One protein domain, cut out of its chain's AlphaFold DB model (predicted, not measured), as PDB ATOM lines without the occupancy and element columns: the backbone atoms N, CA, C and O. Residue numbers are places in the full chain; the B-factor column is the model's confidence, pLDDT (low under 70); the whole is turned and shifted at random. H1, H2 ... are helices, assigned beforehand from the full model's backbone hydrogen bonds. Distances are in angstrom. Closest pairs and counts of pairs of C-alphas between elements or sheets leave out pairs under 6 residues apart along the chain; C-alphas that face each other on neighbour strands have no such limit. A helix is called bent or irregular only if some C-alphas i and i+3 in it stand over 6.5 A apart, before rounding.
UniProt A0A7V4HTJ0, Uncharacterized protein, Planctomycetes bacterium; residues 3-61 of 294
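Overview. This is residues 3 to 61 of the 294 residues of an uncharacterized protein of Planctomycetes bacterium (UniProt A0A7V4HTJ0). Two long helices, H1 and H2, make a narrow, open V: they come near each other where a tight link joins them and spread apart toward their far ends. The two arms lie nearly in one plane, with an empty gap between them. The printed part has 59 residues with two named helices, H1 then H2, and no named strand; the class is all helix. The whole is only just extended, close to loose, with a radius of gyration of the C-alphas of 15.6 A, and its outline is flat, spanning 46 by 27 by 5 A.

Along the chain. H1 covers residues 3 to 27 and is 36.5 A long from C-alpha 3 at (-45.081, 10.298, 83.960) to C-alpha 27 at (-14.898, -5.488, 97.102). After a tight link of 5 residues, H2 covers residues 33 to 59 and is 39.9 A long, ending with C-alpha 59 at (-52.370, -2.607, 105.646). H2 is neither bent nor irregular, but only just: C-alphas 33 and 36 are 6.1 A apart.

Arrangement. H1 and H2 run opposite ways at a shallow tilt of 19 degrees. They are close but not clearly touching, with 1 pair of C-alphas within 8 A: the closest, those of Gln 27 and Val 35, are 7.8 A apart. Their centres are 17.7 A apart. In H1 every O i to N i+4 pair is within hydrogen-bond range; in H2, 22 of 23 are.

Size, cuts and confidence. The two C-alphas farthest apart are those of His 29 and Gly 61, at 47.1 A. Residues 3 to 26, 28 to 34 and 36 to 61 stand free. The printed part has no cut. Its mean pLDDT is 78.1, with values under 70 at residues 3 to 4, 27 to 33 and 35 to 36.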
ATOM      1  N   GLY A   3     -46.420  10.160  84.547       53.28
ATOM      2  CA  GLY A   3     -45.081  10.298  83.960       53.28
ATOM      3  C   GLY A   3     -43.955  10.499  84.975       53.28
ATOM      4  O   GLY A   3     -42.841  10.045  84.739       53.28
ATOM      5  N   ILE A   4     -44.228  11.156  86.106       66.50
ATOM      6  CA  ILE A   4     -43.177  11.528  87.065       66.50
ATOM      7  C   ILE A   4     -42.740  10.308  87.888       66.50
ATOM      8  O   ILE A   4     -41.540  10.103  88.038       66.50
ATOM      9  N   ASP A   5     -43.678   9.448  88.303       74.69
ATOM     10  CA  ASP A   5     -43.384   8.247  89.106       74.69
ATOM     11  C   ASP A   5     -42.581   7.183  88.347       74.69
ATOM     12  O   ASP A   5     -41.748   6.485  88.926       74.69
ATOM     13  N   ALA A   6     -42.785   7.070  87.033       74.62
ATOM     14  CA  ALA A   6     -42.015   6.145  86.206       74.62
ATOM     15  C   ALA A   6     -40.554   6.601  86.064       74.62
ATOM     16  O   ALA A   6     -39.636   5.784  86.138       74.62
ATOM     17  N   ILE A   7     -40.331   7.911  85.905       81.88
ATOM     18  CA  ILE A   7     -38.992   8.490  85.751       81.88
ATOM     19  C   ILE A   7     -38.229   8.439  87.081       81.88
ATOM     20  O   ILE A   7     -37.070   8.027  87.096       81.88
ATOM     21  N   THR A   8     -38.861   8.793  88.204       78.31
ATOM     22  CA  THR A   8     -38.223   8.697  89.529       78.31
ATOM     23  C   THR A   8     -37.919   7.254  89.913       78.31
ATOM     24  O   THR A   8     -36.833   6.990  90.425       78.31
ATOM     25  N   SER A   9     -38.811   6.309  89.601       80.50
ATOM     26  CA  SER A   9     -38.556   4.877  89.796       80.50
ATOM     27  C   SER A   9     -37.359   4.392  88.971       80.50
ATOM     28  O   SER A   9     -36.453   3.751  89.506       80.50
ATOM     29  N   TYR A  10     -37.287   4.764  87.690       82.56
ATOM     30  CA  TYR A  10     -36.173   4.374  86.827       82.56
ATOM     31  C   TYR A  10     -34.836   4.948  87.317       82.56
ATOM     32  O   TYR A  10     -33.843   4.225  87.403       82.56
ATOM     33  N   LEU A  11     -34.814   6.224  87.717       87.19
ATOM     34  CA  LEU A  11     -33.623   6.863  88.285       87.19
ATOM     35  C   LEU A  11     -33.176   6.203  89.593       87.19
ATOM     36  O   LEU A  11     -31.977   6.026  89.806       87.19
ATOM     37  N   LEU A  12     -34.120   5.790  90.443       82.31
ATOM     38  CA  LEU A  12     -33.819   5.082  91.684       82.31
ATOM     39  C   LEU A  12     -33.175   3.715  91.409       82.31
ATOM     40  O   LEU A  12     -32.156   3.379  92.013       82.31
ATOM     41  N   VAL A  13     -33.727   2.943  90.468       85.88
ATOM     42  CA  VAL A  13     -33.179   1.630  90.088       85.88
ATOM     43  C   VAL A  13     -31.772   1.775  89.514       85.88
ATOM     44  O   VAL A  13     -30.869   1.040  89.917       85.88
ATOM     45  N   VAL A  14     -31.554   2.752  88.627       86.69
ATOM     46  CA  VAL A  14     -30.228   3.027  88.059       86.69
ATOM     47  C   VAL A  14     -29.245   3.445  89.153       86.69
ATOM     48  O   VAL A  14     -28.136   2.914  89.201       86.69
ATOM     49  N   ALA A  15     -29.636   4.324  90.081       83.12
ATOM     50  CA  ALA A  15     -28.772   4.746  91.184       83.12
ATOM     51  C   ALA A  15     -28.350   3.564  92.078       83.12
ATOM     52  O   ALA A  15     -27.167   3.424  92.397       83.12
ATOM     53  N   ILE A  16     -29.285   2.671  92.417       83.06
ATOM     54  CA  ILE A  16     -29.006   1.470  93.220       83.06
ATOM     55  C   ILE A  16     -28.085   0.506  92.465       83.06
ATOM     56  O   ILE A  16     -27.110   0.012  93.036       83.06
ATOM     57  N   ALA A  17     -28.349   0.262  91.179       85.44
ATOM     58  CA  ALA A  17     -27.513  -0.604  90.350       85.44
ATOM     59  C   ALA A  17     -26.077  -0.066  90.239       85.44
ATOM     60  O   ALA A  17     -25.114  -0.821  90.380       85.44
ATOM     61  N   THR A  18     -25.923   1.249  90.064       84.44
ATOM     62  CA  THR A  18     -24.609   1.901  89.971       84.44
ATOM     63  C   THR A  18     -23.837   1.782  91.288       84.44
ATOM     64  O   THR A  18     -22.645   1.471  91.288       84.44
ATOM     65  N   LEU A  19     -24.522   1.955  92.423       84.56
ATOM     66  CA  LEU A  19     -23.930   1.804  93.753       84.56
ATOM     67  C   LEU A  19     -23.491   0.353  94.008       84.56
ATOM     68  O   LEU A  19     -22.394   0.129  94.517       84.56
ATOM     69  N   LEU A  20     -24.282  -0.637  93.582       82.94
ATOM     70  CA  LEU A  20     -23.909  -2.054  93.663       82.94
ATOM     71  C   LEU A  20     -22.653  -2.378  92.846       82.94
ATOM     72  O   LEU A  20     -21.773  -3.078  93.345       82.94
ATOM     73  N   VAL A  21     -22.532  -1.848  91.626       78.75
ATOM     74  CA  VAL A  21     -21.332  -2.040  90.793       78.75
ATOM     75  C   VAL A  21     -20.108  -1.383  91.434       78.75
ATOM     76  O   VAL A  21     -19.051  -2.008  91.505       78.75
ATOM     77  N   ALA A  22     -20.246  -0.165  91.967       75.19
ATOM     78  CA  ALA A  22     -19.162   0.512  92.681       75.19
ATOM     79  C   ALA A  22     -18.707  -0.282  93.919       75.19
ATOM     80  O   ALA A  22     -17.507  -0.438  94.150       75.19
ATOM     81  N   VAL A  23     -19.650  -0.853  94.677       82.06
ATOM     82  CA  VAL A  23     -19.347  -1.733  95.814       82.06
ATOM     83  C   VAL A  23     -18.662  -3.021  95.351       82.06
ATOM     84  O   VAL A  23     -17.685  -3.423  95.975       82.06
ATOM     85  N   LEU A  24     -19.095  -3.644  94.251       77.25
ATOM     86  CA  LEU A  24     -18.465  -4.854  93.703       77.25
ATOM     87  C   LEU A  24     -17.019  -4.610  93.247       77.25
ATOM     88  O   LEU A  24     -16.139  -5.412  93.557       77.25
ATOM     89  N   ILE A  25     -16.754  -3.488  92.568       75.31
ATOM     90  CA  ILE A  25     -15.395  -3.095  92.154       75.31
ATOM     91  C   ILE A  25     -14.529  -2.767  93.375       75.31
ATOM     92  O   ILE A  25     -13.338  -3.060  93.386       75.31
ATOM     93  N   TRP A  26     -15.104  -2.199  94.435       73.81
ATOM     94  CA  TRP A  26     -14.357  -1.938  95.664       73.81
ATOM     95  C   TRP A  26     -14.109  -3.213  96.493       73.81
ATOM     96  O   TRP A  26     -13.093  -3.328  97.184       73.81
ATOM     97  N   GLN A  27     -14.998  -4.208  96.396       66.44
ATOM     98  CA  GLN A  27     -14.898  -5.488  97.102       66.44
ATOM     99  C   GLN A  27     -13.777  -6.393  96.586       66.44
ATOM    100  O   GLN A  27     -13.218  -7.148  97.384       66.44
ATOM    101  N   THR A  28     -13.378  -6.291  95.315       66.25
ATOM    102  CA  THR A  28     -12.246  -7.073  94.775       66.25
ATOM    103  C   THR A  28     -10.918  -6.766  95.477       66.25
ATOM    104  O   THR A  28     -10.003  -7.586  95.431       66.25
ATOM    105  N   HIS A  29     -10.828  -5.649  96.212       61.72
ATOM    106  CA  HIS A  29      -9.646  -5.256  96.982       61.72
ATOM    107  C   HIS A  29      -9.682  -5.605  98.484       61.72
ATOM    108  O   HIS A  29      -8.661  -5.432  99.154       61.72
ATOM    109  N   ARG A  30     -10.791  -6.109  99.058       61.66
ATOM    110  CA  ARG A  30     -10.865  -6.444 100.499       61.66
ATOM    111  C   ARG A  30     -11.045  -7.944 100.755       61.66
ATOM    112  O   ARG A  30     -12.031  -8.563 100.383       61.66
ATOM    113  N   THR A  31     -10.063  -8.499 101.461       62.59
ATOM    114  CA  THR A  31      -9.901  -9.890 101.921       62.59
ATOM    115  C   THR A  31     -11.197 -10.632 102.290       62.59
ATOM    116  O   THR A  31     -12.014 -10.129 103.059       62.59
ATOM    117  N   GLY A  32     -11.326 -11.888 101.842       57.44
ATOM    118  CA  GLY A  32     -12.561 -12.697 101.812       57.44
ATOM    119  C   GLY A  32     -13.347 -12.962 103.110       57.44
ATOM    120  O   GLY A  32     -14.387 -13.606 103.042       57.44
ATOM    121  N   ARG A  33     -12.931 -12.466 104.284       62.12
ATOM    122  CA  ARG A  33     -13.730 -12.586 105.524       62.12
ATOM    123  C   ARG A  33     -14.864 -11.561 105.611       62.12
ATOM    124  O   ARG A  33     -15.904 -11.860 106.184       62.12
ATOM    125  N   THR A  34     -14.714 -10.383 105.006       70.88
ATOM    126  CA  THR A  34     -15.773  -9.357 104.991       70.88
ATOM    127  C   THR A  34     -16.911  -9.673 104.022       70.88
ATOM    128  O   THR A  34     -18.014  -9.166 104.202       70.88
ATOM    129  N   VAL A  35     -16.671 -10.544 103.036       68.06
ATOM    130  CA  VAL A  35     -17.660 -10.918 102.013       68.06
ATOM    131  C   VAL A  35     -18.832 -11.690 102.624       68.06
ATOM    132  O   VAL A  35     -19.978 -11.379 102.325       68.06
ATOM    133  N   ILE A  36     -18.567 -12.635 103.533       68.38
ATOM    134  CA  ILE A  36     -19.610 -13.470 104.157       68.38
ATOM    135  C   ILE A  36     -20.551 -12.622 105.025       68.38
ATOM    136  O   ILE A  36     -21.767 -12.775 104.951       68.38
ATOM    137  N   VAL A  37     -19.999 -11.686 105.803       72.69
ATOM    138  CA  VAL A  37     -20.786 -10.793 106.671       72.69
ATOM    139  C   VAL A  37     -21.673  -9.859 105.842       72.69
ATOM    140  O   VAL A  37     -22.831  -9.641 106.188       72.69
ATOM    141  N   TRP A  38     -21.167  -9.357 104.712       77.62
ATOM    142  CA  TRP A  38     -21.948  -8.520 103.798       77.62
ATOM    143  C   TRP A  38     -23.030  -9.298 103.046       77.62
ATOM    144  O   TRP A  38     -24.141  -8.794 102.904       77.62
ATOM    145  N   LEU A  39     -22.746 -10.528 102.610       76.25
ATOM    146  CA  LEU A  39     -23.748 -11.403 101.994       76.25
ATOM    147  C   LEU A  39     -24.876 -11.723 102.975       76.25
ATOM    148  O   LEU A  39     -26.047 -11.600 102.623       76.25
ATOM    149  N   ALA A  40     -24.530 -12.054 104.221       71.81
ATOM    150  CA  ALA A  40     -25.508 -12.286 105.276       71.81
ATOM    151  C   ALA A  40     -26.367 -11.037 105.534       71.81
ATOM    152  O   ALA A  40     -27.590 -11.144 105.593       71.81
ATOM    153  N   ALA A  41     -25.756  -9.849 105.610       79.56
ATOM    154  CA  ALA A  41     -26.483  -8.590 105.772       79.56
ATOM    155  C   ALA A  41     -27.395  -8.273 104.571       79.56
ATOM    156  O   ALA A  41     -28.522  -7.819 104.762       79.56
ATOM    157  N   GLY A  42     -26.948  -8.559 103.345       82.25
ATOM    158  CA  GLY A  42     -27.743  -8.387 102.128       82.25
ATOM    159  C   GLY A  42     -28.969  -9.299 102.095       82.25
ATOM    160  O   GLY A  42     -30.079  -8.826 101.862       82.25
ATOM    161  N   VAL A  43     -28.797 -10.588 102.403       81.31
ATOM    162  CA  VAL A  43     -29.912 -11.547 102.502       81.31
ATOM    163  C   VAL A  43     -30.890 -11.125 103.599       81.31
ATOM    164  O   VAL A  43     -32.099 -11.117 103.372       81.31
ATOM    165  N   LEU A  44     -30.381 -10.698 104.759       80.56
ATOM    166  CA  LEU A  44     -31.216 -10.200 105.851       80.56
ATOM    167  C   LEU A  44     -32.026  -8.964 105.425       80.56
ATOM    168  O   LEU A  44     -33.213  -8.873 105.726       80.56
ATOM    169  N   GLY A  45     -31.407  -8.045 104.676       87.25
ATOM    170  CA  GLY A  45     -32.063  -6.858 104.131       87.25
ATOM    171  C   GLY A  45     -33.182  -7.191 103.143       87.25
ATOM    172  O   GLY A  45     -34.257  -6.602 103.223       87.25
ATOM    173  N   VAL A  46     -32.982  -8.176 102.262       84.62
ATOM    174  CA  VAL A  46     -34.026  -8.640 101.329       84.62
ATOM    175  C   VAL A  46     -35.193  -9.285 102.083       84.62
ATOM    176  O   VAL A  46     -36.356  -9.023 101.764       84.62
ATOM    177  N   ILE A  47     -34.912 -10.084 103.116       84.94
ATOM    178  CA  ILE A  47     -35.951 -10.699 103.955       84.94
ATOM    179  C   ILE A  47     -36.739  -9.618 104.711       84.94
ATOM    180  O   ILE A  47     -37.966  -9.617 104.681       84.94
ATOM    181  N   LEU A  48     -36.066  -8.644 105.330       83.56
ATOM    182  CA  LEU A  48     -36.755  -7.540 106.005       83.56
ATOM    183  C   LEU A  48     -37.559  -6.670 105.031       83.56
ATOM    184  O   LEU A  48     -38.700  -6.316 105.327       83.56
ATOM    185  N   GLY A  49     -36.998  -6.353 103.863       87.50
ATOM    186  CA  GLY A  49     -37.677  -5.563 102.837       87.50
ATOM    187  C   GLY A  49     -38.925  -6.259 102.293       87.50
ATOM    188  O   GLY A  49     -39.961  -5.617 102.112       87.50
ATOM    189  N   SER A  50     -38.868  -7.578 102.098       81.75
ATOM    190  CA  SER A  50     -40.022  -8.367 101.653       81.75
ATOM    191  C   SER A  50     -41.106  -8.474 102.730       81.75
ATOM    192  O   SER A  50     -42.277  -8.260 102.415       81.75
ATOM    193  N   ILE A  51     -40.745  -8.688 104.002       85.44
ATOM    194  CA  ILE A  51     -41.703  -8.668 105.125       85.44
ATOM    195  C   ILE A  51     -42.376  -7.293 105.241       85.44
ATOM    196  O   ILE A  51     -43.601  -7.216 105.349       85.44
ATOM    197  N   GLY A  52     -41.599  -6.207 105.171       85.94
ATOM    198  CA  GLY A  52     -42.119  -4.838 105.225       85.94
ATOM    199  C   GLY A  52     -43.070  -4.523 104.069       85.94
ATOM    200  O   GLY A  52     -44.157  -3.991 104.285       85.94
ATOM    201  N   SER A  53     -42.709  -4.936 102.852       84.94
ATOM    202  CA  SER A  53     -43.560  -4.770 101.664       84.94
ATOM    203  C   SER A  53     -44.878  -5.539 101.797       84.94
ATOM    204  O   SER A  53     -45.941  -5.024 101.458       84.94
ATOM    205  N   TYR A  54     -44.835  -6.755 102.350       78.75
ATOM    206  CA  TYR A  54     -46.031  -7.569 102.568       78.75
ATOM    207  C   TYR A  54     -46.950  -6.979 103.647       78.75
ATOM    208  O   TYR A  54     -48.172  -6.966 103.493       78.75
ATOM    209  N   ALA A  55     -46.371  -6.445 104.726       85.38
ATOM    210  CA  ALA A  55     -47.118  -5.742 105.764       85.38
ATOM    211  C   ALA A  55     -47.796  -4.476 105.214       85.38
ATOM    212  O   ALA A  55     -48.974  -4.249 105.495       85.38
ATOM    213  N   ALA A  56     -47.094  -3.707 104.374       87.25
ATOM    214  CA  ALA A  56     -47.645  -2.523 103.720       87.25
ATOM    215  C   ALA A  56     -48.836  -2.876 102.812       87.25
ATOM    216  O   ALA A  56     -49.912  -2.298 102.967       87.25
ATOM    217  N   LEU A  57     -48.694  -3.891 101.950       83.44
ATOM    218  CA  LEU A  57     -49.783  -4.374 101.089       83.44
ATOM    219  C   LEU A  57     -51.000  -4.837 101.901       83.44
ATOM    220  O   LEU A  57     -52.133  -4.488 101.572       83.44
ATOM    221  N   ARG A  58     -50.775  -5.558 103.007       81.75
ATOM    222  CA  ARG A  58     -51.857  -6.001 103.895       81.75
ATOM    223  C   ARG A  58     -52.554  -4.829 104.591       81.75
ATOM    224  O   ARG A  58     -53.773  -4.850 104.723       81.75
ATOM    225  N   SER A  59     -51.804  -3.810 105.014       81.31
ATOM    226  CA  SER A  59     -52.370  -2.607 105.646       81.31
ATOM    227  C   SER A  59     -53.164  -1.734 104.670       81.31
ATOM    228  O   SER A  59     -54.159  -1.134 105.060       81.31
ATOM    229  N   ALA A  60     -52.791  -1.735 103.388       91.31
ATOM    230  CA  ALA A  60     -53.497  -1.026 102.325       91.31
ATOM    231  C   ALA A  60     -54.757  -1.764 101.819       91.31
ATOM    232  O   ALA A  60     -55.362  -1.349 100.835       91.31
ATOM    233  N   GLY A  61     -55.168  -2.855 102.479       87.06
ATOM    234  CA  GLY A  61     -56.399  -3.579 102.155       87.06
ATOM    235  C   GLY A  61     -56.286  -4.540 100.970       87.06
ATOM    236  O   GLY A  61     -57.300  -5.092 100.543       87.06
TER     237      GLY A  61